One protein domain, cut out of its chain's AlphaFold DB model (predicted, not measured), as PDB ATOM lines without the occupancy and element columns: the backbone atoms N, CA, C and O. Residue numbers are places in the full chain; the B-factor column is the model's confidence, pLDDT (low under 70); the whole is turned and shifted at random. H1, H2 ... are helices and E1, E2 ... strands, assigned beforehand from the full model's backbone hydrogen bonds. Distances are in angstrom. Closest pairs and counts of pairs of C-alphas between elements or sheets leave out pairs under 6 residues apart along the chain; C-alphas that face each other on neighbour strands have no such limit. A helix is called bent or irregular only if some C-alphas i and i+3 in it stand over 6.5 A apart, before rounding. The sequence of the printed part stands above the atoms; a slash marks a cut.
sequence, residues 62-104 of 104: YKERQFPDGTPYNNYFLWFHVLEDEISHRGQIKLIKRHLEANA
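What this domain is: This is residues 62 to 104 of the 104 residues of an uncharacterized protein of Geomicrobium sp. JCM 19037 (UniProt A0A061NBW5). One long helix, H1, sticks out as an arm from a small head, a short two-stranded hairpin of E1 and E2, and the helix makes nearly the whole length. Residues 78 to 104, of which 78 to 102 belong to H1, stand free. The printed part has 43 residues, with two named strands and then one named helix in the order E1, E2, H1; the sheet of two, E1 - E2, is antiparallel, and the class is mostly helix. The whole is extended, with a radius of gyration of the C-alphas of 16.9 A, and its outline is a rod spanning 50 by 20 by 6 A.

How they stand to each other: E1, residues 64 to 66, and E2, residues 72 to 74, form a hairpin of antiparallel neighbour strands, with 140 degrees between their directions. The C-alphas of Glu 64 and Asn 74, which face each other, are 4.3 A apart. N 65 and O 73, at 2.8 A, and N 73 and O 65, at 2.9 A, are within hydrogen-bond range. H1, residues 75 to 102, follows E2 with no residue between them, a tight link. The closest C-alphas of E1 and H1 are those of Glu 64 and Asn 75, 7.2 A apart. In H1 every O i to N i+4 pair is within hydrogen-bond range.

Where its parts are: E1 begins at C-alpha 64, (-45.200, -18.107, -3.769), and has three residues. E2, also three residues, ends at C-alpha 74, (-46.467, -19.266, 0.225). Each strand measures 7.1 A from first to last C-alpha. H1 has 28 residues, measures 41.0 A and ends at C-alpha 102, (-55.927, -20.131, 42.103); it is not bent.

The domain as a whole: The two C-alphas farthest apart, those of Gly 70 and Ala 104, are 50.3 A apart. The printed part has no cut, and its links, E1 to E2 and E2 to H1, are tight. Residue 104, the chain's last, has a pLDDT under 70; the mean of the printed part is 94.4.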
ATOM      1  N   TYR A  62     -50.246 -22.757  -2.623       97.00
ATOM      2  CA  TYR A  62     -48.889 -22.886  -3.150       97.00
ATOM      3  C   TYR A  62     -48.392 -21.639  -3.889       97.00
ATOM      4  O   TYR A  62     -47.261 -21.632  -4.367       97.00
ATOM      5  N   LYS A  63     -49.190 -20.564  -3.969       95.31
ATOM      6  CA  LYS A  63     -48.743 -19.294  -4.559       95.31
ATOM      7  C   LYS A  63     -47.590 -18.706  -3.749       95.31
ATOM      8  O   LYS A  63     -47.780 -18.310  -2.598       95.31
ATOM      9  N   GLU A  64     -46.418 -18.638  -4.372       94.88
ATOM     10  CA  GLU A  64     -45.200 -18.107  -3.769       94.88
ATOM     11  C   GLU A  64     -45.062 -16.596  -3.956       94.88
ATOM     12  O   GLU A  64     -45.411 -16.026  -4.991       94.88
ATOM     13  N   ARG A  65     -44.514 -15.954  -2.929       91.81
ATOM     14  CA  ARG A  65     -44.130 -14.545  -2.881       91.81
ATOM     15  C   ARG A  65     -42.836 -14.422  -2.071       91.81
ATOM     16  O   ARG A  65     -42.366 -15.397  -1.491       91.81
ATOM     17  N   GLN A  66     -42.248 -13.232  -2.046       94.12
ATOM     18  CA  GLN A  66     -40.997 -12.972  -1.332       94.12
ATOM     19  C   GLN A  66     -41.180 -11.879  -0.288       94.12
ATOM     20  O   GLN A  66     -41.908 -10.905  -0.502       94.12
ATOM     21  N   PHE A  67     -40.548 -12.068   0.866       89.56
ATOM     22  CA  PHE A  67     -40.383 -11.014   1.860       89.56
ATOM     23  C   PHE A  67     -39.390  -9.958   1.339       89.56
ATOM     24  O   PHE A  67     -38.668 -10.219   0.374       89.56
ATOM     25  N   PRO A  68     -39.315  -8.759   1.954       90.38
ATOM     26  CA  PRO A  68     -38.376  -7.716   1.527       90.38
ATOM     27  C   PRO A  68     -36.898  -8.138   1.536       90.38
ATOM     28  O   PRO A  68     -36.091  -7.549   0.824       90.38
ATOM     29  N   ASP A  69     -36.542  -9.147   2.332       94.06
ATOM     30  CA  ASP A  69     -35.202  -9.738   2.409       94.06
ATOM     31  C   ASP A  69     -34.943 -10.823   1.341       94.06
ATOM     32  O   ASP A  69     -33.854 -11.393   1.290       94.06
ATOM     33  N   GLY A  70     -35.926 -11.104   0.479       95.25
ATOM     34  CA  GLY A  70     -35.863 -12.122  -0.569       95.25
ATOM     35  C   GLY A  70     -36.273 -13.527  -0.120       95.25
ATOM     36  O   GLY A  70     -36.319 -14.432  -0.955       95.25
ATOM     37  N   THR A  71     -36.604 -13.732   1.158       96.00
ATOM     38  CA  THR A  71     -37.033 -15.040   1.668       96.00
ATOM     39  C   THR A  71     -38.373 -15.442   1.033       96.00
ATOM     40  O   THR A  71     -39.345 -14.684   1.149       96.00
ATOM     41  N   PRO A  72     -38.472 -16.606   0.358       96.12
ATOM     42  CA  PRO A  72     -39.722 -17.051  -0.243       96.12
ATOM     43  C   PRO A  72     -40.700 -17.557   0.820       96.12
ATOM     44  O   PRO A  72     -40.313 -18.179   1.810       96.12
ATOM     45  N   TYR A  73     -41.985 -17.335   0.584       94.88
ATOM     46  CA  TYR A  73     -43.080 -17.907   1.359       94.88
ATOM     47  C   TYR A  73     -44.275 -18.175   0.446       94.88
ATOM     48  O   TYR A  73     -44.408 -17.575  -0.618       94.88
ATOM     49  N   ASN A  74     -45.185 -19.038   0.885       95.69
ATOM     50  CA  ASN A  74     -46.467 -19.266   0.225       95.69
ATOM     51  C   ASN A  74     -47.629 -19.136   1.216       95.69
ATOM     52  O   ASN A  74     -47.428 -19.020   2.429       95.69
ATOM     53  N   ASN A  75     -48.859 -19.136   0.706       95.31
ATOM     54  CA  ASN A  75     -50.052 -18.985   1.543       95.31
ATOM     55  C   ASN A  75     -50.233 -20.148   2.530       95.31
ATOM     56  O   ASN A  75     -50.744 -19.932   3.628       95.31
ATOM     57  N   TYR A  76     -49.767 -21.351   2.182       96.19
ATOM     58  CA  TYR A  76     -49.747 -22.502   3.084       96.19
ATOM     59  C   TYR A  76     -48.941 -22.208   4.355       96.19
ATOM     60  O   TYR A  76     -49.448 -22.381   5.462       96.19
ATOM     61  N   PHE A  77     -47.707 -21.717   4.206       95.88
ATOM     62  CA  PHE A  77     -46.853 -21.351   5.337       95.88
ATOM     63  C   PHE A  77     -47.499 -20.269   6.213       95.88
ATOM     64  O   PHE A  77     -47.499 -20.388   7.437       95.88
ATOM     65  N   LEU A  78     -48.099 -19.247   5.595       94.69
ATOM     66  CA  LEU A  78     -48.754 -18.166   6.335       94.69
ATOM     67  C   LEU A  78     -49.939 -18.671   7.164       94.69
ATOM     68  O   LEU A  78     -50.055 -18.319   8.334       94.69
ATOM     69  N   TRP A  79     -50.792 -19.525   6.597       95.31
ATOM     70  CA  TRP A  79     -51.926 -20.086   7.335       95.31
ATOM     71  C   TRP A  79     -51.521 -21.089   8.400       95.31
ATOM     72  O   TRP A  79     -52.142 -21.131   9.461       95.31
ATOM     73  N   PHE A  80     -50.470 -21.869   8.144       96.12
ATOM     74  CA  PHE A  80     -49.875 -22.708   9.174       96.12
ATOM     75  C   PHE A  80     -49.443 -21.860  10.376       96.12
ATOM     76  O   PHE A  80     -49.792 -22.189  11.508       96.12
ATOM     77  N   HIS A  81     -48.754 -20.742  10.127       94.69
ATOM     78  CA  HIS A  81     -48.339 -19.824  11.181       94.69
ATOM     79  C   HIS A  81     -49.535 -19.218  11.931       94.69
ATOM     80  O   HIS A  81     -49.546 -19.266  13.154       94.69
ATOM     81  N   VAL A  82     -50.574 -18.743  11.231       94.56
ATOM     82  CA  VAL A  82     -51.795 -18.202  11.869       94.56
ATOM     83  C   VAL A  82     -52.434 -19.214  12.829       94.56
ATOM     84  O   VAL A  82     -52.822 -18.856  13.941       94.56
ATOM     85  N   LEU A  83     -52.540 -20.482  12.419       95.31
ATOM     86  CA  LEU A  83     -53.136 -21.531  13.252       95.31
ATOM     87  C   LEU A  83     -52.264 -21.886  14.461       95.31
ATOM     88  O   LEU A  83     -52.794 -22.126  15.547       95.31
ATOM     89  N   GLU A  84     -50.946 -21.942  14.276       97.81
ATOM     90  CA  GLU A  84     -50.000 -22.180  15.368       97.81
ATOM     91  C   GLU A  84     -50.097 -21.070  16.420       97.81
ATOM     92  O   GLU A  84     -50.301 -21.364  17.601       97.81
ATOM     93  N   ASP A  85     -50.090 -19.815  15.976       95.00
ATOM     94  CA  ASP A  85     -50.152 -18.637  16.838       95.00
ATOM     95  C   ASP A  85     -51.480 -18.584  17.622       95.00
ATOM     96  O   ASP A  85     -51.490 -18.403  18.846       95.00
ATOM     97  N   GLU A  86     -52.617 -18.874  16.969       94.75
ATOM     98  CA  GLU A  86     -53.925 -18.952  17.639       94.75
ATOM     99  C   GLU A  86     -53.934 -20.024  18.747       94.75
ATOM    100  O   GLU A  86     -54.418 -19.790  19.864       94.75
ATOM    101  N   ILE A  87     -53.400 -21.217  18.466       96.12
ATOM    102  CA  ILE A  87     -53.343 -22.317  19.439       96.12
ATOM    103  C   ILE A  87     -52.439 -21.941  20.620       96.12
ATOM    104  O   ILE A  87     -52.832 -22.137  21.780       96.12
ATOM    105  N   SER A  88     -51.271 -21.371  20.334       96.25
ATOM    106  CA  SER A  88     -50.293 -20.926  21.327       96.25
ATOM    107  C   SER A  88     -50.879 -19.852  22.251       96.25
ATOM    108  O   SER A  88     -50.854 -20.007  23.482       96.25
ATOM    109  N   HIS A  89     -51.538 -18.830  21.701       94.06
ATOM    110  CA  HIS A  89     -52.206 -17.790  22.490       94.06
ATOM    111  C   HIS A  89     -53.390 -18.315  23.309       94.06
ATOM    112  O   HIS A  89     -53.564 -17.937  24.474       94.06
ATOM    113  N   ARG A  90     -54.172 -19.266  22.782       95.88
ATOM    114  CA  ARG A  90     -55.217 -19.945  23.575       95.88
ATOM    115  C   ARG A  90     -54.630 -20.702  24.768       95.88
ATOM    116  O   ARG A  90     -55.274 -20.774  25.819       95.88
ATOM    117  N   GLY A  91     -53.425 -21.256  24.630       97.62
ATOM    118  CA  GLY A  91     -52.669 -21.847  25.735       97.62
ATOM    119  C   GLY A  91     -52.329 -20.824  26.822       97.62
ATOM    120  O   GLY A  91     -52.617 -21.061  27.999       97.62
ATOM    121  N   GLN A  92     -51.804 -19.663  26.429       95.75
ATOM    122  CA  GLN A  92     -51.468 -18.563  27.344       95.75
ATOM    123  C   GLN A  92     -52.701 -18.057  28.110       95.75
ATOM    124  O   GLN A  92     -52.659 -17.934  29.335       95.75
ATOM    125  N   ILE A  93     -53.832 -17.855  27.424       94.62
ATOM    126  CA  ILE A  93     -55.095 -17.429  28.053       94.62
ATOM    127  C   ILE A  93     -55.552 -18.443  29.110       94.62
ATOM    128  O   ILE A  93     -55.935 -18.062  30.218       94.62
ATOM    129  N   LYS A  94     -55.489 -19.747  28.802       96.94
ATOM    130  CA  LYS A  94     -55.839 -20.805  29.765       96.94
ATOM    131  C   LYS A  94     -54.933 -20.783  30.992       96.94
ATOM    132  O   LYS A  94     -55.427 -20.973  32.102       96.94
ATOM    133  N   LEU A  95     -53.633 -20.566  30.800       97.50
ATOM    134  CA  LEU A  95     -52.671 -20.467  31.893       97.50
ATOM    135  C   LEU A  95     -53.002 -19.276  32.805       97.50
ATOM    136  O   LEU A  95     -53.159 -19.465  34.010       97.50
ATOM    137  N   ILE A  96     -53.192 -18.085  32.228       95.12
ATOM    138  CA  ILE A  96     -53.552 -16.864  32.967       95.12
ATOM    139  C   ILE A  96     -54.846 -17.072  33.756       95.12
ATOM    140  O   ILE A  96     -54.884 -16.800  34.953       95.12
ATOM    141  N   LYS A  97     -55.886 -17.624  33.117       95.38
ATOM    142  CA  LYS A  97     -57.164 -17.912  33.778       95.38
ATOM    143  C   LYS A  97     -56.986 -18.811  35.006       95.38
ATOM    144  O   LYS A  97     -57.490 -18.480  36.072       95.38
ATOM    145  N   ARG A  98     -56.233 -19.909  34.877       96.88
ATOM    146  CA  ARG A  98     -55.965 -20.826  36.000       96.88
ATOM    147  C   ARG A  98     -55.209 -20.145  37.139       96.88
ATOM    148  O   ARG A  98     -55.491 -20.425  38.297       96.88
ATOM    149  N   HIS A  99     -54.257 -19.267  36.821       97.25
ATOM    150  CA  HIS A  99     -53.550 -18.495  37.841       97.25
ATOM    151  C   HIS A  99     -54.474 -17.516  38.566       97.25
ATOM    152  O   HIS A  99     -54.360 -17.389  39.780       97.25
ATOM    153  N   LEU A 100     -55.389 -16.850  37.860       95.12
ATOM    154  CA  LEU A 100     -56.363 -15.960  38.493       95.12
ATOM    155  C   LEU A 100     -57.319 -16.731  39.410       95.12
ATOM    156  O   LEU A 100     -57.549 -16.297  40.527       95.12
ATOM    157  N   GLU A 101     -57.811 -17.895  38.981       94.94
ATOM    158  CA  GLU A 101     -58.688 -18.754  39.796       94.94
ATOM    159  C   GLU A 101     -57.991 -19.310  41.046       94.94
ATOM    160  O   GLU A 101     -58.626 -19.459  42.082       94.94
ATOM    161  N   ALA A 102     -56.693 -19.615  40.967       94.06
ATOM    162  CA  ALA A 102     -55.927 -20.131  42.103       94.06
ATOM    163  C   ALA A 102     -55.542 -19.055  43.137       94.06
ATOM    164  O   ALA A 102     -55.175 -19.406  44.255       94.06
ATOM    165  N   ASN A 103     -55.572 -17.775  42.753       85.81
ATOM    166  CA  ASN A 103     -55.201 -16.637  43.603       85.81
ATOM    167  C   ASN A 103     -56.397 -15.729  43.957       85.81
ATOM    168  O   ASN A 103     -56.185 -14.642  44.498       85.81
ATOM    169  N   ALA A 104     -57.620 -16.142  43.615       68.50
ATOM    170  CA  ALA A 104     -58.875 -15.487  43.987       68.50
ATOM    171  C   ALA A 104     -59.435 -16.089  45.282       68.50
ATOM    172  O   ALA A 104     -60.022 -15.311  46.068       68.50
TER     173      ALA A 104